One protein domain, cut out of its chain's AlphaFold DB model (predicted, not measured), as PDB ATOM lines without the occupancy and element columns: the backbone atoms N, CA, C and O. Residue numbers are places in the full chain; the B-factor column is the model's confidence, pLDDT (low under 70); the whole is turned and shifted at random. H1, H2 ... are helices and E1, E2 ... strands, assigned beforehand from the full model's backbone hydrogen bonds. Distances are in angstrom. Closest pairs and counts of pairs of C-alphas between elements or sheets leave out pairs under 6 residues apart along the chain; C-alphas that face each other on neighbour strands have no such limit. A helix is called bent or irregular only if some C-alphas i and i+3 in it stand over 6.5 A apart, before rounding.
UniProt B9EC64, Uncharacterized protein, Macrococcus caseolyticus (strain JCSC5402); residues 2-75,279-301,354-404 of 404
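What this domain is: This is residues 2 to 75, 279 to 301 and 354 to 404 of the 404 residues of an uncharacterized protein of Macrococcus caseolyticus (strain JCSC5402) (UniProt B9EC64). A small four-strand antiparallel sheet lies toward one end and one long helix, H1, toward the other, with a short two-strand pairing, E1 with E5, between them beside the first turns of H1. Of the short helices, H2 follows E6 directly and sits near the middle of the whole, while H3 and H5 lie farthest from it; long loops, residues 33 to 49 and 367 to 384, run between the named parts, and residues 359 to 364 stick out. The printed part has 148 residues, under half of them in named elements, which run E1 E2 E3 E4 E5 H1 E6 H2 H3 H4 H5. The larger sheet has the order E4 - E3 - E2 - E6; the class is mixed, helices and strands. The whole is compact, with a radius of gyration of the C-alphas of 15.3 A and spans of 43 by 34 by 33 A.

How they stand to each other: Begin at E1, residues 3 to 5, which is antiparallel to E5, residues 50 to 52; look for N 4 and O 51, 2.9 A apart, within hydrogen-bond range. E2, residues 9 to 13, E3, residues 18 to 22, and E4, residues 29 to 32, make a meander, each strand the antiparallel neighbour of the one before. In the hairpin E2 and E3, N 10 and O 21 are 2.7 A apart; in the hairpin E3 and E4, N 20 and O 30 are 2.8 A apart. H1, residues 55 to 75, is not on this sheet; its C-alpha 58 is 8.0 A from that of Phe 4, their closest pair. E6, residues 284 to 286, is an edge strand antiparallel to E2, with N 11 and O 285 at 2.8 A. H2, residues 287 to 290, stands at the sheet's level with a height over the sheet of 2.8 A. H3, residues 363 to 366, and H4, residues 385 to 389, touch no helix. H5, residues 396 to 401, is close to H1 but not clearly touching, about perpendicular at 90 degrees, with the C-alphas of Asn 59 and Thr 401 closest at 7.8 A. Every O i to N i+4 pair is within range in H1, but 0 of 1 in H4 and 0 of 2 in H5, whose O i to N i+3 counts are 1 of 2 and 0 of 3; H2 and H3 are too short for an i+4 pair.

Where its parts are: Find C-alpha 3 at (29.988, 59.372, 46.289), where E1 begins. E2 and E3 measure 13.4 A and 13.5 A. From C-alpha 55 at (40.985, 60.689, 44.469), H1 runs 30.2 A. H5 is irregular, C-alphas 397 and 400 being 7.1 A apart, and it ends at C-alpha 401 at (46.819, 56.327, 38.975).

The domain as a whole: The farthest C-alphas, those of Asn 16 and Lys 361, are 45.1 A apart. Residues 76 to 278 and 302 to 353 are not printed; the gaps are 30.1 A and 11.2 A between C-alphas. The links E4 to E5 and H3 to H4 are long. Look for pLDDT under 70 at residues 279, 292 to 297, 369 to 381 and 393 to 404.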
ATOM      1  N   LYS A   2      29.666  64.155  45.519       86.06
ATOM      2  CA  LYS A   2      29.686  62.871  44.792       86.06
ATOM      3  C   LYS A   2      30.181  61.767  45.722       86.06
ATOM      4  O   LYS A   2      31.064  62.007  46.538       86.06
ATOM      5  N   TYR A   3      29.636  60.573  45.545       87.75
ATOM      6  CA  TYR A   3      29.988  59.372  46.289       87.75
ATOM      7  C   TYR A   3      30.321  58.251  45.317       87.75
ATOM      8  O   TYR A   3      29.832  58.236  44.185       87.75
ATOM      9  N   PHE A   4      31.090  57.267  45.756       84.69
ATOM     10  CA  PHE A   4      31.152  55.981  45.074       84.69
ATOM     11  C   PHE A   4      30.492  54.902  45.937       84.69
ATOM     12  O   PHE A   4      30.560  54.932  47.165       84.69
ATOM     13  N   LEU A   5      29.786  53.982  45.279       85.56
ATOM     14  CA  LEU A   5      29.160  52.828  45.920       85.56
ATOM     15  C   LEU A   5      30.189  51.699  46.005       85.56
ATOM     16  O   LEU A   5      30.781  51.348  44.984       85.56
ATOM     17  N   SER A   6      30.353  51.081  47.175       85.50
ATOM     18  CA  SER A   6      31.171  49.875  47.304       85.50
ATOM     19  C   SER A   6      30.673  48.802  46.325       85.50
ATOM     20  O   SER A   6      29.487  48.450  46.350       85.50
ATOM     21  N   PRO A   7      31.544  48.234  45.475       79.69
ATOM     22  CA  PRO A   7      31.162  47.227  44.493       79.69
ATOM     23  C   PRO A   7      30.806  45.873  45.126       79.69
ATOM     24  O   PRO A   7      30.274  44.999  44.444       79.69
ATOM     25  N   PHE A   8      31.048  45.709  46.429       85.75
ATOM     26  CA  PHE A   8      30.619  44.559  47.227       85.75
ATOM     27  C   PHE A   8      29.233  44.739  47.839       85.75
ATOM     28  O   PHE A   8      28.714  43.808  48.458       85.75
ATOM     29  N   THR A   9      28.622  45.912  47.656       89.25
ATOM     30  CA  THR A   9      27.274  46.171  48.146       89.25
ATOM     31  C   THR A   9      26.286  45.286  47.403       89.25
ATOM     32  O   THR A   9      26.227  45.260  46.170       89.25
ATOM     33  N   THR A  10      25.472  44.584  48.169       90.56
ATOM     34  CA  THR A  10      24.376  43.753  47.701       90.56
ATOM     35  C   THR A  10      23.054  44.319  48.160       90.56
ATOM     36  O   THR A  10      22.981  44.987  49.186       90.56
ATOM     37  N   LEU A  11      22.010  44.033  47.394       90.44
ATOM     38  CA  LEU A  11      20.633  44.296  47.753       90.44
ATOM     39  C   LEU A  11      19.869  42.976  47.747       90.44
ATOM     40  O   LEU A  11      19.963  42.201  46.793       90.44
ATOM     41  N   LYS A  12      19.079  42.750  48.791       91.19
ATOM     42  CA  LYS A  12      18.094  41.677  48.860       91.19
ATOM     43  C   LYS A  12      16.710  42.283  49.059       91.19
ATOM     44  O   LYS A  12      16.495  43.011  50.026       91.19
ATOM     45  N   ASN A  13      15.784  41.987  48.151       88.06
ATOM     46  CA  ASN A  13      14.378  42.362  48.300       88.06
ATOM     47  C   ASN A  13      13.660  41.276  49.106       88.06
ATOM     48  O   ASN A  13      13.663  40.125  48.689       88.06
ATOM     49  N   MET A  14      13.066  41.604  50.250       88.44
ATOM     50  CA  MET A  14      12.319  40.650  51.082       88.44
ATOM     51  C   MET A  14      10.801  40.710  50.837       88.44
ATOM     52  O   MET A  14      10.046  40.024  51.519       88.44
ATOM     53  N   GLY A  15      10.348  41.523  49.881       84.19
ATOM     54  CA  GLY A  15       8.942  41.762  49.554       84.19
ATOM     55  C   GLY A  15       8.345  42.934  50.334       84.19
ATOM     56  O   GLY A  15       7.767  43.829  49.731       84.19
ATOM     57  N   ASN A  16       8.517  42.961  51.658       86.94
ATOM     58  CA  ASN A  16       8.023  44.041  52.530       86.94
ATOM     59  C   ASN A  16       9.098  45.053  52.962       86.94
ATOM     60  O   ASN A  16       8.761  46.117  53.467       86.94
ATOM     61  N   HIS A  17      10.375  44.706  52.812       90.69
ATOM     62  CA  HIS A  17      11.517  45.566  53.105       90.69
ATOM     63  C   HIS A  17      12.714  45.144  52.252       90.69
ATOM     64  O   HIS A  17      12.722  44.080  51.623       90.69
ATOM     65  N   PHE A  18      13.757  45.958  52.277       92.00
ATOM     66  CA  PHE A  18      15.018  45.713  51.605       92.00
ATOM     67  C   PHE A  18      16.156  45.568  52.608       92.00
ATOM     68  O   PHE A  18      16.118  46.086  53.727       92.00
ATOM     69  N   ILE A  19      17.194  44.854  52.182       94.19
ATOM     70  CA  ILE A  19      18.418  44.666  52.951       94.19
ATOM     71  C   ILE A  19      19.604  45.016  52.056       94.19
ATOM     72  O   ILE A  19      19.853  44.315  51.072       94.19
ATOM     73  N   LEU A  20      20.338  46.076  52.402       95.00
ATOM     74  CA  LEU A  20      21.704  46.270  51.925       95.00
ATOM     75  C   LEU A  20      22.647  45.389  52.741       95.00
ATOM     76  O   LEU A  20      22.540  45.335  53.966       95.00
ATOM     77  N   GLY A  21      23.571  44.716  52.065       94.50
ATOM     78  CA  GLY A  21      24.604  43.896  52.691       94.50
ATOM     79  C   GLY A  21      25.950  44.043  51.993       94.50
ATOM     80  O   GLY A  21      26.004  44.473  50.844       94.50
ATOM     81  N   ASP A  22      27.033  43.671  52.659       90.94
ATOM     82  CA  ASP A  22      28.384  43.658  52.088       90.94
ATOM     83  C   ASP A  22      28.863  42.208  51.885       90.94
ATOM     84  O   ASP A  22      28.800  41.379  52.799       90.94
ATOM     85  N   LEU A  23      29.323  41.882  50.671       87.06
ATOM     86  CA  LEU A  23      29.818  40.539  50.338       87.06
ATOM     87  C   LEU A  23      31.056  40.117  51.134       87.06
ATOM     88  O   LEU A  23      31.238  38.921  51.367       87.06
ATOM     89  N   LEU A  24      31.912  41.066  51.507       83.75
ATOM     90  CA  LEU A  24      33.166  40.812  52.211       83.75
ATOM     91  C   LEU A  24      33.011  40.966  53.725       83.75
ATOM     92  O   LEU A  24      33.714  40.291  54.476       83.75
ATOM     93  N   ASN A  25      32.050  41.774  54.179       85.62
ATOM     94  CA  ASN A  25      31.733  41.930  55.595       85.62
ATOM     95  C   ASN A  25      30.252  41.653  55.887       85.62
ATOM     96  O   ASN A  25      29.414  42.549  55.904       85.62
ATOM     97  N   LYS A  26      29.935  40.402  56.230       85.25
ATOM     98  CA  LYS A  26      28.554  39.965  56.507       85.25
ATOM     99  C   LYS A  26      27.876  40.681  57.682       85.25
ATOM    100  O   LYS A  26      26.657  40.588  57.800       85.25
ATOM    101  N   ASN A  27      28.633  41.366  58.541       87.81
ATOM    102  CA  ASN A  27      28.077  42.139  59.653       87.81
ATOM    103  C   ASN A  27      27.584  43.524  59.204       87.81
ATOM    104  O   ASN A  27      26.776  44.141  59.899       87.81
ATOM    105  N   ASN A  28      28.032  44.010  58.043       91.62
ATOM    106  CA  ASN A  28      27.549  45.253  57.458       91.62
ATOM    107  C   ASN A  28      26.204  44.996  56.781       91.62
ATOM    108  O   ASN A  28      26.139  44.532  55.642       91.62
ATOM    109  N   ILE A  29      25.127  45.297  57.504       94.75
ATOM    110  CA  ILE A  29      23.750  45.161  57.035       94.75
ATOM    111  C   ILE A  29      22.986  46.450  57.338       94.75
ATOM    112  O   ILE A  29      23.095  46.992  58.436       94.75
ATOM    113  N   TYR A  30      22.175  46.909  56.388       95.62
ATOM    114  CA  TYR A  30      21.244  48.019  56.581       95.62
ATOM    115  C   TYR A  30      19.861  47.646  56.045       95.62
ATOM    116  O   TYR A  30      19.731  47.206  54.903       95.62
ATOM    117  N   LYS A  31      18.830  47.786  56.880       95.50
ATOM    118  CA  LYS A  31      17.439  47.459  56.538       95.50
ATOM    119  C   LYS A  31      16.643  48.741  56.358       95.50
ATOM    120  O   LYS A  31      16.811  49.664  57.147       95.50
ATOM    121  N   PHE A  32      15.778  48.763  55.355       94.38
ATOM    122  CA  PHE A  32      14.955  49.921  55.009       94.38
ATOM    123  C   PHE A  32      13.698  49.463  54.280       94.38
ATOM    124  O   PHE A  32      13.687  48.376  53.696       94.38
ATOM    125  N   ASN A  33      12.645  50.273  54.316       92.06
ATOM    126  CA  ASN A  33      11.361  49.904  53.721       92.06
ATOM    127  C   ASN A  33      11.160  50.601  52.376       92.06
ATOM    128  O   ASN A  33      10.741  49.961  51.411       92.06
ATOM    129  N   ASP A  34      11.513  51.883  52.298       88.81
ATOM    130  CA  ASP A  34      11.378  52.704  51.102       88.81
ATOM    131  C   ASP A  34      12.755  52.972  50.457       88.81
ATOM    132  O   ASP A  34      13.664  53.487  51.113       88.81
ATOM    133  N   PRO A  35      12.950  52.650  49.165       88.00
ATOM    134  CA  PRO A  35      14.167  52.970  48.417       88.00
ATOM    135  C   PRO A  35      14.660  54.421  48.528       88.00
ATOM    136  O   PRO A  35      15.872  54.653  48.466       88.00
ATOM    137  N   SER A  36      13.757  55.387  48.720       88.44
ATOM    138  CA  SER A  36      14.090  56.802  48.917       88.44
ATOM    139  C   SER A  36      14.839  57.088  50.227       88.44
ATOM    140  O   SER A  36      15.550  58.089  50.298       88.44
ATOM    141  N   GLU A  37      14.777  56.188  51.219       89.94
ATOM    142  CA  GLU A  37      15.547  56.270  52.472       89.94
ATOM    143  C   GLU A  37      17.058  56.113  52.248       89.94
ATOM    144  O   GLU A  37      17.867  56.504  53.095       89.94
ATOM    145  N   ILE A  38      17.470  55.530  51.116       92.25
ATOM    146  CA  ILE A  38      18.885  55.391  50.789       92.25
ATOM    147  C   ILE A  38      19.415  56.745  50.329       92.25
ATOM    148  O   ILE A  38      19.197  57.172  49.192       92.25
ATOM    149  N   VAL A  39      20.143  57.392  51.236       91.25
ATOM    150  CA  VAL A  39      20.827  58.670  51.040       91.25
ATOM    151  C   VAL A  39      22.305  58.471  51.403       91.25
ATOM    152  O   VAL A  39      22.579  58.070  52.535       91.25
ATOM    153  N   PRO A  40      23.266  58.689  50.481       90.56
ATOM    154  CA  PRO A  40      24.689  58.423  50.727       90.56
ATOM    155  C   PRO A  40      25.281  59.113  51.965       90.56
ATOM    156  O   PRO A  40      26.174  58.558  52.596       90.56
ATOM    157  N   GLU A  41      24.768  60.294  52.312       90.62
ATOM    158  CA  GLU A  41      25.160  61.108  53.466       90.62
ATOM    159  C   GLU A  41      24.775  60.490  54.826       90.62
ATOM    160  O   GLU A  41      25.278  60.925  55.858       90.62
ATOM    161  N   ASN A  42      23.867  59.510  54.859       92.31
ATOM    162  CA  ASN A  42      23.411  58.893  56.103       92.31
ATOM    163  C   ASN A  42      24.587  58.209  56.822       92.31
ATOM    164  O   ASN A  42      25.219  57.323  56.252       92.31
ATOM    165  N   GLU A  43      24.841  58.555  58.086       90.19
ATOM    166  CA  GLU A  43      25.944  58.006  58.893       90.19
ATOM    167  C   GLU A  43      25.937  56.471  58.987       90.19
ATOM    168  O   GLU A  43      26.986  55.836  59.097       90.19
ATOM    169  N   ALA A  44      24.761  55.841  58.909       92.19
ATOM    170  CA  ALA A  44      24.639  54.387  58.907       92.19
ATOM    171  C   ALA A  44      25.108  53.742  57.589       92.19
ATOM    172  O   ALA A  44      25.407  52.544  57.577       92.19
ATOM    173  N   LEU A  45      25.164  54.515  56.501       92.75
ATOM    174  CA  LEU A  45      25.517  54.089  55.146       92.75
ATOM    175  C   LEU A  45      26.906  54.575  54.708       92.75
ATOM    176  O   LEU A  45      27.607  53.862  53.977       92.75
ATOM    177  N   LEU A  46      27.293  55.769  55.154       91.25
ATOM    178  CA  LEU A  46      28.565  56.406  54.862       91.25
ATOM    179  C   LEU A  46      29.729  55.573  55.415       91.25
ATOM    180  O   LEU A  46      29.663  55.014  56.508       91.25
ATOM    181  N   ASN A  47      30.796  55.453  54.630       88.06
ATOM    182  CA  ASN A  47      31.985  54.636  54.886       88.06
ATOM    183  C   ASN A  47      31.723  53.127  55.062       88.06
ATOM    184  O   ASN A  47      32.628  52.383  55.437       88.06
ATOM    185  N   LYS A  48      30.503  52.656  54.768       89.56
ATOM    186  CA  LYS A  48      30.147  51.227  54.738       89.56
ATOM    187  C   LYS A  48      29.717  50.788  53.346       89.56
ATOM    188  O   LYS A  48      30.267  49.845  52.792       89.56
ATOM    189  N   PHE A  49      28.745  51.493  52.776       90.50
ATOM    190  CA  PHE A  49      28.211  51.221  51.442       90.50
ATOM    191  C   PHE A  49      28.540  52.348  50.470       90.50
ATOM    192  O   PHE A  49      28.841  52.081  49.310       90.50
ATOM    193  N   PHE A  50      28.525  53.595  50.943       89.88
ATOM    194  CA  PHE A  50      28.856  54.779  50.155       89.88
ATOM    195  C   PHE A  50      30.065  55.480  50.748       89.88
ATOM    196  O   PHE A  50      30.194  55.572  51.963       89.88
ATOM    197  N   PHE A  51      30.934  55.998  49.894       88.00
ATOM    198  CA  PHE A  51      32.164  56.662  50.306       88.00
ATOM    199  C   PHE A  51      32.265  58.004  49.599       88.00
ATOM    200  O   PHE A  51      31.975  58.098  48.401       88.00
ATOM    201  N   GLU A  52      32.648  59.043  50.338       89.00
ATOM    202  CA  GLU A  52      32.858  60.371  49.767       89.00
ATOM    203  C   GLU A  52      33.939  60.334  48.699       89.00
ATOM    204  O   GLU A  52      35.023  59.767  48.880       89.00
ATOM    205  N   TYR A  53      33.643  60.976  47.574       84.81
ATOM    206  CA  TYR A  53      34.603  61.057  46.498       84.81
ATOM    207  C   TYR A  53      35.696  62.084  46.799       84.81
ATOM    208  O   TYR A  53      35.469  63.294  46.774       84.81
ATOM    209  N   ASN A  54      36.913  61.573  46.947       83.75
ATOM    210  CA  ASN A  54      38.140  62.241  46.543       83.75
ATOM    211  C   ASN A  54      39.110  61.182  45.981       83.75
ATOM    212  O   ASN A  54      38.945  59.984  46.226       83.75
ATOM    213  N   GLN A  55      40.100  61.609  45.195       77.00
ATOM    214  CA  GLN A  55      40.985  60.689  44.469       77.00
ATOM    215  C   GLN A  55      41.787  59.765  45.403       77.00
ATOM    216  O   GLN A  55      41.976  58.590  45.096       77.00
ATOM    217  N   GLN A  56      42.216  60.269  46.562       81.50
ATOM    218  CA  GLN A  56      42.964  59.494  47.551       81.50
ATOM    219  C   GLN A  56      42.107  58.379  48.169       81.50
ATOM    220  O   GLN A  56      42.518  57.220  48.162       81.50
ATOM    221  N   ASN A  57      40.901  58.708  48.639       79.50
ATOM    222  CA  ASN A  57      39.949  57.752  49.205       79.50
ATOM    223  C   ASN A  57      39.571  56.673  48.189       79.50
ATOM    224  O   ASN A  57      39.447  55.505  48.545       79.50
ATOM    225  N   MET A  58      39.416  57.054  46.918       78.81
ATOM    226  CA  MET A  58      39.096  56.118  45.844       78.81
ATOM    227  C   MET A  58      40.233  55.111  45.605       78.81
ATOM    228  O   MET A  58      39.983  53.909  45.515       78.81
ATOM    229  N   ASN A  59      41.481  55.585  45.541       79.88
ATOM    230  CA  ASN A  59      42.647  54.721  45.349       79.88
ATOM    231  C   ASN A  59      42.833  53.750  46.522       79.88
ATOM    232  O   ASN A  59      42.986  52.550  46.294       79.88
ATOM    233  N   LEU A  60      42.754  54.252  47.760       82.50
ATOM    234  CA  LEU A  60      42.831  53.426  48.969       82.50
ATOM    235  C   LEU A  60      41.739  52.353  48.971       82.50
ATOM    236  O   LEU A  60      42.027  51.170  49.114       82.50
ATOM    237  N   PHE A  61      40.494  52.749  48.698       81.69
ATOM    238  CA  PHE A  61      39.375  51.818  48.648       81.69
ATOM    239  C   PHE A  61      39.566  50.717  47.597       81.69
ATOM    240  O   PHE A  61      39.257  49.554  47.859       81.69
ATOM    241  N   LEU A  62      40.057  51.060  46.402       81.56
ATOM    242  CA  LEU A  62      40.314  50.081  45.343       81.56
ATOM    243  C   LEU A  62      41.414  49.095  45.731       81.56
ATOM    244  O   LEU A  62      41.254  47.897  45.494       81.56
ATOM    245  N   GLN A  63      42.486  49.579  46.355       84.44
ATOM    246  CA  GLN A  63      43.576  48.742  46.844       84.44
ATOM    247  C   GLN A  63      43.101  47.796  47.958       84.44
ATOM    248  O   GLN A  63      43.333  46.590  47.880       84.44
ATOM    249  N   ASP A  64      42.356  48.306  48.939       86.25
ATOM    250  CA  ASP A  64      41.787  47.506  50.031       86.25
ATOM    251  C   ASP A  64      40.786  46.466  49.514       86.25
ATOM    252  O   ASP A  64      40.781  45.308  49.945       86.25
ATOM    253  N   SER A  65      39.967  46.852  48.534       84.88
ATOM    254  CA  SER A  65      39.015  45.974  47.852       84.88
ATOM    255  C   SER A  65      39.716  44.833  47.113       84.88
ATOM    256  O   SER A  65      39.303  43.675  47.227       84.88
ATOM    257  N   TYR A  66      40.786  45.145  46.378       87.25
ATOM    258  CA  TYR A  66      41.604  44.154  45.684       87.25
ATOM    259  C   TYR A  66      42.258  43.193  46.681       87.25
ATOM    260  O   TYR A  66      42.116  41.976  46.557       87.25
ATOM    261  N   ASN A  67      42.904  43.729  47.721       89.44
ATOM    262  CA  ASN A  67      43.550  42.939  48.769       89.44
ATOM    263  C   ASN A  67      42.557  42.004  49.464       89.44
ATOM    264  O   ASN A  67      42.856  40.834  49.693       89.44
ATOM    265  N   SER A  68      41.347  42.487  49.741       89.31
ATOM    266  CA  SER A  68      40.304  41.682  50.374       89.31
ATOM    267  C   SER A  68      39.839  40.530  49.477       89.31
ATOM    268  O   SER A  68      39.664  39.409  49.959       89.31
ATOM    269  N   LEU A  69      39.692  40.762  48.166       89.56
ATOM    270  CA  LEU A  69      39.404  39.695  47.201       89.56
ATOM    271  C   LEU A  69      40.558  38.698  47.074       89.56
ATOM    272  O   LEU A  69      40.314  37.494  47.002       89.56
ATOM    273  N   TYR A  70      41.799  39.176  47.093       91.38
ATOM    274  CA  TYR A  70      42.986  38.330  47.047       91.38
ATOM    275  C   TYR A  70      43.088  37.424  48.282       91.38
ATOM    276  O   TYR A  70      43.275  36.212  48.157       91.38
ATOM    277  N   ILE A  71      42.861  37.978  49.476       92.38
ATOM    278  CA  ILE A  71      42.781  37.219  50.733       92.38
ATOM    279  C   ILE A  71      41.633  36.202  50.669       92.38
ATOM    280  O   ILE A  71      41.833  35.027  50.984       92.38
ATOM    281  N   LEU A  72      40.443  36.618  50.219       91.50
ATOM    282  CA  LEU A  72      39.292  35.727  50.048       91.50
ATOM    283  C   LEU A  72      39.617  34.567  49.100       91.50
ATOM    284  O   LEU A  72      39.256  33.425  49.377       91.50
ATOM    285  N   PHE A  73      40.273  34.839  47.975       93.56
ATOM    286  CA  PHE A  73      40.653  33.833  46.989       93.56
ATOM    287  C   PHE A  73      41.680  32.842  47.546       93.56
ATOM    288  O   PHE A  73      41.496  31.630  47.420       93.56
ATOM    289  N   ASN A  74      42.715  33.326  48.231       92.69
ATOM    290  CA  ASN A  74      43.752  32.469  48.808       92.69
ATOM    291  C   ASN A  74      43.243  31.609  49.969       92.69
ATOM    292  O   ASN A  74      43.654  30.456  50.095       92.69
ATOM    293  N   ASN A  75      42.293  32.118  50.756       92.62
ATOM    294  CA  ASN A  75      41.672  31.370  51.850       92.62
ATOM    295  C   ASN A  75      40.686  30.290  51.369       92.62
ATOM    296  O   ASN A  75      40.293  29.415  52.145       92.62
ATOM    297  N   ILE A 279      14.480  40.072  39.319       69.31
ATOM    298  CA  ILE A 279      15.002  39.690  40.631       69.31
ATOM    299  C   ILE A 279      13.809  39.334  41.506       69.31
ATOM    300  O   ILE A 279      12.991  40.204  41.806       69.31
ATOM    301  N   ASN A 280      13.725  38.064  41.893       72.44
ATOM    302  CA  ASN A 280      12.641  37.561  42.724       72.44
ATOM    303  C   ASN A 280      12.843  37.983  44.185       72.44
ATOM    304  O   ASN A 280      13.969  38.223  44.638       72.44
ATOM    305  N   ASN A 281      11.761  37.991  44.961       78.06
ATOM    306  CA  ASN A 281      11.852  38.154  46.410       78.06
ATOM    307  C   ASN A 281      12.770  37.084  47.028       78.06
ATOM    308  O   ASN A 281      12.718  35.901  46.696       78.06
ATOM    309  N   GLY A 282      13.630  37.514  47.944       81.62
ATOM    310  CA  GLY A 282      14.636  36.699  48.610       81.62
ATOM    311  C   GLY A 282      15.954  36.566  47.843       81.62
ATOM    312  O   GLY A 282      16.932  36.098  48.426       81.62
ATOM    313  N   GLU A 283      16.038  36.997  46.585       81.75
ATOM    314  CA  GLU A 283      17.292  36.955  45.838       81.75
ATOM    315  C   GLU A 283      18.209  38.119  46.215       81.75
ATOM    316  O   GLU A 283      17.781  39.254  46.414       81.75
ATOM    317  N   THR A 284      19.502  37.816  46.320       85.38
ATOM    318  CA  THR A 284      20.547  38.813  46.561       85.38
ATOM    319  C   THR A 284      21.214  39.166  45.243       85.38
ATOM    320  O   THR A 284      21.677  38.281  44.522       85.38
ATOM    321  N   VAL A 285      21.300  40.456  44.943       82.75
ATOM    322  CA  VAL A 285      21.987  40.977  43.762       82.75
ATOM    323  C   VAL A 285      23.060  41.971  44.150       82.75
ATOM    324  O   VAL A 285      22.953  42.640  45.169       82.75
ATOM    325  N   LEU A 286      24.087  42.106  43.317       83.25
ATOM    326  CA  LEU A 286      25.014  43.227  43.428       83.25
ATOM    327  C   LEU A 286      24.250  44.528  43.178       83.25
ATOM    328  O   LEU A 286      23.641  44.691  42.120       83.25
ATOM    329  N   PHE A 287      24.287  45.451  44.136       85.50
ATOM    330  CA  PHE A 287      23.436  46.639  44.123       85.50
ATOM    331  C   PHE A 287      23.718  47.535  42.912       85.50
ATOM    332  O   PHE A 287      22.800  48.096  42.316       85.50
ATOM    333  N   TYR A 288      24.969  47.577  42.452       79.88
ATOM    334  CA  TYR A 288      25.343  48.347  41.269       79.88
ATOM    335  C   TYR A 288      24.575  47.931  39.995       79.88
ATOM    336  O   TYR A 288      24.356  48.780  39.125       79.88
ATOM    337  N   LYS A 289      24.139  46.662  39.883       75.25
ATOM    338  CA  LYS A 289      23.365  46.174  38.729       75.25
ATOM    339  C   LYS A 289      22.036  46.907  38.590       75.25
ATOM    340  O   LYS A 289      21.594  47.153  37.476       75.25
ATOM    341  N   LEU A 290      21.438  47.303  39.713       76.94
ATOM    342  CA  LEU A 290      20.189  48.068  39.752       76.94
ATOM    343  C   LEU A 290      20.396  49.545  39.413       76.94
ATOM    344  O   LEU A 290      19.479  50.228  38.965       76.94
ATOM    345  N   LEU A 291      21.613  50.055  39.603       74.31
ATOM    346  CA  LEU A 291      21.942  51.443  39.301       74.31
ATOM    347  C   LEU A 291      22.367  51.653  37.839       74.31
ATOM    348  O   LEU A 291      22.582  52.800  37.439       74.31
ATOM    349  N   ASN A 292      22.470  50.585  37.037       64.94
ATOM    350  CA  ASN A 292      23.003  50.604  35.668       64.94
ATOM    351  C   ASN A 292      24.371  51.305  35.577       64.94
ATOM    352  O   ASN A 292      24.646  52.024  34.616       64.94
ATOM    353  N   LYS A 293      25.205  51.166  36.612       64.38
ATOM    354  CA  LYS A 293      26.549  51.758  36.656       64.38
ATOM    355  C   LYS A 293      27.592  50.715  36.259       64.38
ATOM    356  O   LYS A 293      27.315  49.523  36.297       64.38
ATOM    357  N   LYS A 294      28.792  51.143  35.883       60.25
ATOM    358  CA  LYS A 294      29.956  50.262  35.772       60.25
ATOM    359  C   LYS A 294      30.647  50.226  37.134       60.25
ATOM    360  O   LYS A 294      31.007  51.268  37.676       60.25
ATOM    361  N   THR A 295      30.804  49.035  37.702       64.69
ATOM    362  CA  THR A 295      31.720  48.807  38.827       64.69
ATOM    363  C   THR A 295      33.158  48.752  38.347       64.69
ATOM    364  O   THR A 295      33.385  48.491  37.163       64.69
ATOM    365  N   PRO A 296      34.135  48.928  39.254       61.56
ATOM    366  CA  PRO A 296      35.527  48.749  38.895       61.56
ATOM    367  C   PRO A 296      35.797  47.320  38.425       61.56
ATOM    368  O   PRO A 296      36.372  47.125  37.358       61.56
ATOM    369  N   PHE A 297      35.284  46.322  39.157       69.19
ATOM    370  CA  PHE A 297      35.444  44.933  38.771       69.19
ATOM    371  C   PHE A 297      34.253  44.424  37.966       69.19
ATOM    372  O   PHE A 297      33.092  44.534  38.373       69.19
ATOM    373  N   LYS A 298      34.544  43.817  36.814       71.44
ATOM    374  CA  LYS A 298      33.520  43.287  35.912       71.44
ATOM    375  C   LYS A 298      32.922  41.972  36.396       71.44
ATOM    376  O   LYS A 298      31.818  41.650  35.979       71.44
ATOM    377  N   CYS A 299      33.618  41.163  37.202       81.44
ATOM    378  CA  CYS A 299      33.143  39.835  37.608       81.44
ATOM    379  C   CYS A 299      33.841  39.278  38.851       81.44
ATOM    380  O   CYS A 299      35.049  39.417  38.997       81.44
ATOM    381  N   LEU A 300      33.082  38.573  39.699       86.31
ATOM    382  CA  LEU A 300      33.609  37.843  40.858       86.31
ATOM    383  C   LEU A 300      33.909  36.367  40.570       86.31
ATOM    384  O   LEU A 300      34.598  35.736  41.360       86.31
ATOM    385  N   LYS A 301      33.420  35.795  39.460       89.44
ATOM    386  CA  LYS A 301      33.583  34.355  39.177       89.44
ATOM    387  C   LYS A 301      35.053  33.893  39.197       89.44
ATOM    388  O   LYS A 301      35.321  32.917  39.882       89.44
ATOM    389  N   PHE A 354      39.369  43.189  37.541       84.50
ATOM    390  CA  PHE A 354      39.188  44.065  38.691       84.50
ATOM    391  C   PHE A 354      39.395  45.540  38.358       84.50
ATOM    392  O   PHE A 354      38.641  46.382  38.833       84.50
ATOM    393  N   PHE A 355      40.379  45.842  37.515       79.94
ATOM    394  CA  PHE A 355      40.690  47.204  37.083       79.94
ATOM    395  C   PHE A 355      40.017  47.580  35.759       79.94
ATOM    396  O   PHE A 355      40.383  48.575  35.145       79.94
ATOM    397  N   GLY A 356      39.079  46.770  35.259       75.81
ATOM    398  CA  GLY A 356      38.376  47.047  34.004       75.81
ATOM    399  C   GLY A 356      39.277  47.119  32.758       75.81
ATOM    400  O   GLY A 356      38.858  47.674  31.746       75.81
ATOM    401  N   LYS A 357      40.487  46.542  32.802       78.81
ATOM    402  CA  LYS A 357      41.509  46.552  31.733       78.81
ATOM    403  C   LYS A 357      41.509  45.259  30.902       78.81
ATOM    404  O   LYS A 357      42.548  44.838  30.406       78.81
ATOM    405  N   ILE A 358      40.350  44.608  30.759       77.56
ATOM    406  CA  ILE A 358      40.239  43.306  30.081       77.56
ATOM    407  C   ILE A 358      40.698  43.405  28.631       77.56
ATOM    408  O   ILE A 358      40.152  44.169  27.833       77.56
ATOM    409  N   THR A 359      41.681  42.583  28.284       75.00
ATOM    410  CA  THR A 359      42.275  42.577  26.953       75.00
ATOM    411  C   THR A 359      41.432  41.771  25.965       75.00
ATOM    412  O   THR A 359      40.621  40.913  26.330       75.00
ATOM    413  N   LYS A 360      41.651  41.993  24.661       72.06
ATOM    414  CA  LYS A 360      41.015  41.189  23.599       72.06
ATOM    415  C   LYS A 360      41.414  39.704  23.650       72.06
ATOM    416  O   LYS A 360      40.711  38.892  23.056       72.06
ATOM    417  N   LYS A 361      42.494  39.350  24.368       76.06
ATOM    418  CA  LYS A 361      42.926  37.961  24.598       76.06
ATOM    419  C   LYS A 361      41.887  37.173  25.404       76.06
ATOM    420  O   LYS A 361      41.654  36.008  25.115       76.06
ATOM    421  N   ASN A 362      41.214  37.826  26.353       81.62
ATOM    422  CA  ASN A 362      40.232  37.215  27.252       81.62
ATOM    423  C   ASN A 362      38.798  37.487  26.774       81.62
ATOM    424  O   ASN A 362      37.971  38.066  27.486       81.62
ATOM    425  N   ILE A 363      38.503  37.107  25.527       80.38
ATOM    426  CA  ILE A 363      37.333  37.596  24.785       80.38
ATOM    427  C   ILE A 363      35.997  37.252  25.461       80.38
ATOM    428  O   ILE A 363      35.085  38.081  25.475       80.38
ATOM    429  N   THR A 364      35.889  36.081  26.100       84.38
ATOM    430  CA  THR A 364      34.693  35.706  26.873       84.38
ATOM    431  C   THR A 364      34.445  36.703  27.995       84.38
ATOM    432  O   THR A 364      33.336  37.212  28.117       84.38
ATOM    433  N   CYS A 365      35.465  37.035  28.787       83.50
ATOM    434  CA  CYS A 365      35.352  38.007  29.870       83.50
ATOM    435  C   CYS A 365      35.129  39.425  29.324       83.50
ATOM    436  O   CYS A 365      34.304  40.166  29.862       83.50
ATOM    437  N   ALA A 366      35.777  39.792  28.214       78.81
ATOM    438  CA  ALA A 366      35.631  41.095  27.562       78.81
ATOM    439  C   ALA A 366      34.211  41.338  27.018       78.81
ATOM    440  O   ALA A 366      33.713  42.459  27.095       78.81
ATOM    441  N   GLN A 367      33.512  40.295  26.567       77.06
ATOM    442  CA  GLN A 367      32.163  40.391  25.988       77.06
ATOM    443  C   GLN A 367      31.060  39.803  26.885       77.06
ATOM    444  O   GLN A 367      29.915  39.670  26.463       77.06
ATOM    445  N   CYS A 368      31.382  39.431  28.127       77.44
ATOM    446  CA  CYS A 368      30.403  38.842  29.033       77.44
ATOM    447  C   CYS A 368      29.374  39.865  29.522       77.44
ATOM    448  O   CYS A 368      29.741  40.889  30.104       77.44
ATOM    449  N   TYR A 369      28.096  39.508  29.369       68.06
ATOM    450  CA  TYR A 369      26.958  40.289  29.851       68.06
ATOM    451  C   TYR A 369      26.495  39.914  31.265       68.06
ATOM    452  O   TYR A 369      25.566  40.531  31.781       68.06
ATOM    453  N   ALA A 370      27.133  38.934  31.930       63.25
ATOM    454  CA  ALA A 370      26.715  38.446  33.255       63.25
ATOM    455  C   ALA A 370      26.615  39.558  34.314       63.25
ATOM    456  O   ALA A 370      25.946  39.392  35.331       63.25
ATOM    457  N   ASN A 371      27.282  40.682  34.059       54.94
ATOM    458  CA  ASN A 371      27.370  41.846  34.925       54.94
ATOM    459  C   ASN A 371      27.052  43.163  34.188       54.94
ATOM    460  O   ASN A 371      27.281  44.250  34.701       54.94
ATOM    461  N   THR A 372      26.477  43.081  32.989       53.03
ATOM    462  CA  THR A 372      25.910  44.239  32.280       53.03
ATOM    463  C   THR A 372      24.384  44.174  32.226       53.03
ATOM    464  O   THR A 372      23.772  44.977  31.526       53.03
ATOM    465  N   SER A 373      23.760  43.187  32.878       51.56
ATOM    466  CA  SER A 373      22.311  43.048  32.874       51.56
ATOM    467  C   SER A 373      21.664  44.208  33.631       51.56
ATOM    468  O   SER A 373      22.000  44.492  34.780       51.56
ATOM    469  N   TRP A 374      20.712  44.865  32.967       55.62
ATOM    470  CA  TRP A 374      19.774  45.810  33.569       55.62
ATOM    471  C   TRP A 374      18.755  45.016  34.385       55.62
ATOM    472  O   TRP A 374      17.614  44.822  33.959       55.62
ATOM    473  N   ALA A 375      19.218  44.451  35.497       58.47
ATOM    474  CA  ALA A 375      18.372  43.677  36.380       58.47
ATOM    475  C   ALA A 375      17.248  44.581  36.893       58.47
ATOM    476  O   ALA A 375      17.466  45.740  37.253       58.47
ATOM    477  N   ARG A 376      16.032  44.053  36.869       62.56
ATOM    478  CA  ARG A 376      14.824  44.781  37.227       62.56
ATOM    479  C   ARG A 376      14.252  44.166  38.492       62.56
ATOM    480  O   ARG A 376      14.090  42.946  38.569       62.56
ATOM    481  N   LEU A 377      13.991  45.000  39.494       62.97
ATOM    482  CA  LEU A 377      13.218  44.560  40.649       62.97
ATOM    483  C   LEU A 377      11.782  44.328  40.201       62.97
ATOM    484  O   LEU A 377      11.211  45.149  39.478       62.97
ATOM    485  N   GLU A 378      11.207  43.216  40.644       63.16
ATOM    486  CA  GLU A 378       9.792  42.945  40.444       63.16
ATOM    487  C   GLU A 378       8.967  44.142  40.953       63.16
ATOM    488  O   GLU A 378       9.122  44.580  42.093       63.16
ATOM    489  N   ASN A 379       8.150  44.721  40.068       58.16
ATOM    490  CA  ASN A 379       7.294  45.883  40.335       58.16
ATOM    491  C   ASN A 379       8.005  47.197  40.741       58.16
ATOM    492  O   ASN A 379       7.322  48.123  41.164       58.16
ATOM    493  N   ASN A 380       9.336  47.327  40.601       65.62
ATOM    494  CA  ASN A 380      10.082  48.491  41.125       65.62
ATOM    495  C   ASN A 380      11.337  48.869  40.304       65.62
ATOM    496  O   ASN A 380      12.441  49.027  40.829       65.62
ATOM    497  N   ASN A 381      11.185  49.034  38.987       61.34
ATOM    498  CA  ASN A 381      12.316  49.254  38.065       61.34
ATOM    499  C   ASN A 381      13.123  50.536  38.319       61.34
ATOM    500  O   ASN A 381      14.315  50.567  38.023       61.34
ATOM    501  N   ASP A 382      12.487  51.568  38.871       73.31
ATOM    502  CA  ASP A 382      13.082  52.898  39.043       73.31
ATOM    503  C   ASP A 382      13.367  53.250  40.508       73.31
ATOM    504  O   ASP A 382      13.792  54.367  40.802       73.31
ATOM    505  N   ALA A 383      13.195  52.278  41.412       78.75
ATOM    506  CA  ALA A 383      13.293  52.436  42.863       78.75
ATOM    507  C   ALA A 383      14.562  53.172  43.331       78.75
ATOM    508  O   ALA A 383      14.522  53.927  44.293       78.75
ATOM    509  N   PHE A 384      15.685  52.989  42.634       85.19
ATOM    510  CA  PHE A 384      16.979  53.561  43.022       85.19
ATOM    511  C   PHE A 384      17.517  54.599  42.030       85.19
ATOM    512  O   PHE A 384      18.701  54.942  42.049       85.19
ATOM    513  N   ASN A 385      16.670  55.128  41.142       83.00
ATOM    514  CA  ASN A 385      17.102  56.116  40.153       83.00
ATOM    515  C   ASN A 385      17.612  57.411  40.791       83.00
ATOM    516  O   ASN A 385      18.534  58.025  40.251       83.00
ATOM    517  N   HIS A 386      17.085  57.803  41.953       85.94
ATOM    518  CA  HIS A 386      17.549  58.985  42.683       85.94
ATOM    519  C   HIS A 386      19.013  58.874  43.124       85.94
ATOM    520  O   HIS A 386      19.660  59.901  43.298       85.94
ATOM    521  N   LEU A 387      19.576  57.668  43.243       86.56
ATOM    522  CA  LEU A 387      20.993  57.469  43.568       86.56
ATOM    523  C   LEU A 387      21.922  57.742  42.385       86.56
ATOM    524  O   LEU A 387      23.115  58.002  42.572       86.56
ATOM    525  N   LYS A 388      21.398  57.728  41.154       80.88
ATOM    526  CA  LYS A 388      22.204  57.894  39.937       80.88
ATOM    527  C   LYS A 388      22.866  59.268  39.834       80.88
ATOM    528  O   LYS A 388      23.881  59.340  39.146       80.88
ATOM    529  N   LYS A 389      22.312  60.306  40.482       80.81
ATOM    530  CA  LYS A 389      22.880  61.672  40.538       80.81
ATOM    531  C   LYS A 389      24.029  61.817  41.540       80.81
ATOM    532  O   LYS A 389      24.850  62.713  41.380       80.81
ATOM    533  N   TYR A 390      24.090  60.951  42.550       79.31
ATOM    534  CA  TYR A 390      25.087  61.029  43.622       79.31
ATOM    535  C   TYR A 390      26.270  60.088  43.393       79.31
ATOM    536  O   TYR A 390      27.383  60.389  43.814       79.31
ATOM    537  N   THR A 391      26.027  58.956  42.726       78.88
ATOM    538  CA  THR A 391      27.000  57.866  42.590       78.88
ATOM    539  C   THR A 391      27.848  57.976  41.327       78.88
ATOM    540  O   THR A 391      27.323  58.160  40.228       78.88
ATOM    541  N   ILE A 392      29.164  57.813  41.476       73.31
ATOM    542  CA  ILE A 392      30.111  57.709  40.361       73.31
ATOM    543  C   ILE A 392      29.882  56.399  39.614       73.31
ATOM    544  O   ILE A 392      29.704  55.328  40.196       73.31
ATOM    545  N   THR A 393      29.840  56.523  38.293       61.62
ATOM    546  CA  THR A 393      29.192  55.563  37.403       61.62
ATOM    547  C   THR A 393      30.151  54.813  36.519       61.62
ATOM    548  O   THR A 393      29.823  53.726  36.061       61.62
ATOM    549  N   ASP A 394      31.275  55.445  36.214       65.31
ATOM    550  CA  ASP A 394      32.340  54.885  35.418       65.31
ATOM    551  C   ASP A 394      33.623  55.088  36.198       65.31
ATOM    552  O   ASP A 394      33.971  56.213  36.544       65.31
ATOM    553  N   TRP A 395      34.251  53.980  36.560       69.06
ATOM    554  CA  TRP A 395      35.468  54.003  37.354       69.06
ATOM    555  C   TRP A 395      36.701  53.999  36.442       69.06
ATOM    556  O   TRP A 395      37.816  54.172  36.925       69.06
ATOM    557  N   SER A 396      36.504  53.833  35.121       63.19
ATOM    558  CA  SER A 396      37.591  53.633  34.165       63.19
ATOM    559  C   SER A 396      38.556  54.806  34.070       63.19
ATOM    560  O   SER A 396      39.752  54.599  33.897       63.19
ATOM    561  N   GLU A 397      38.042  56.024  34.232       61.38
ATOM    562  CA  GLU A 397      38.818  57.268  34.198       61.38
ATOM    563  C   GLU A 397      39.796  57.399  35.380       61.38
ATOM    564  O   GLU A 397      40.670  58.259  35.365       61.38
ATOM    565  N   TYR A 398      39.681  56.539  36.397       63.72
ATOM    566  CA  TYR A 398      40.439  56.646  37.647       63.72
ATOM    567  C   TYR A 398      41.467  55.515  37.837       63.72
ATOM    568  O   TYR A 398      42.152  55.465  38.855       63.72
ATOM    569  N   PHE A 399      41.619  54.613  36.858       60.53
ATOM    570  CA  PHE A 399      42.565  53.488  36.935       60.53
ATOM    571  C   PHE A 399      43.994  53.805  36.477       60.53
ATOM    572  O   PHE A 399      44.873  52.945  36.601       60.53
ATOM    573  N   GLU A 400      44.242  54.984  35.903       54.22
ATOM    574  CA  GLU A 400      45.580  55.382  35.433       54.22
ATOM    575  C   GLU A 400      46.539  55.715  36.586       54.22
ATOM    576  O   GLU A 400      47.751  55.701  36.399       54.22
ATOM    577  N   THR A 401      46.020  55.935  37.801       50.50
ATOM    578  CA  THR A 401      46.819  56.327  38.975       50.50
ATOM    579  C   THR A 401      47.130  55.197  39.953       50.50
ATOM    580  O   THR A 401      47.753  55.442  40.982       50.50
ATOM    581  N   ILE A 402      46.704  53.965  39.661       52.19
ATOM    582  CA  ILE A 402      46.896  52.816  40.555       52.19
ATOM    583  C   ILE A 402      48.098  52.010  40.067       52.19
ATOM    584  O   ILE A 402      48.039  51.353  39.026       52.19
ATOM    585  N   THR A 403      49.190  52.071  40.826       45.28
ATOM    586  CA  THR A 403      50.292  51.110  40.733       45.28
ATOM    587  C   THR A 403      49.952  49.935  41.651       45.28
ATOM    588  O   THR A 403      49.662  50.145  42.826       45.28
ATOM    589  N   VAL A 404      49.873  48.730  41.078       47.28
ATOM    590  CA  VAL A 404      49.543  47.475  41.785       47.28
ATOM    591  C   VAL A 404      50.789  46.882  42.418       47.28
ATOM    592  O   VAL A 404      51.820  46.839  41.707       47.28
TER     593      VAL A 404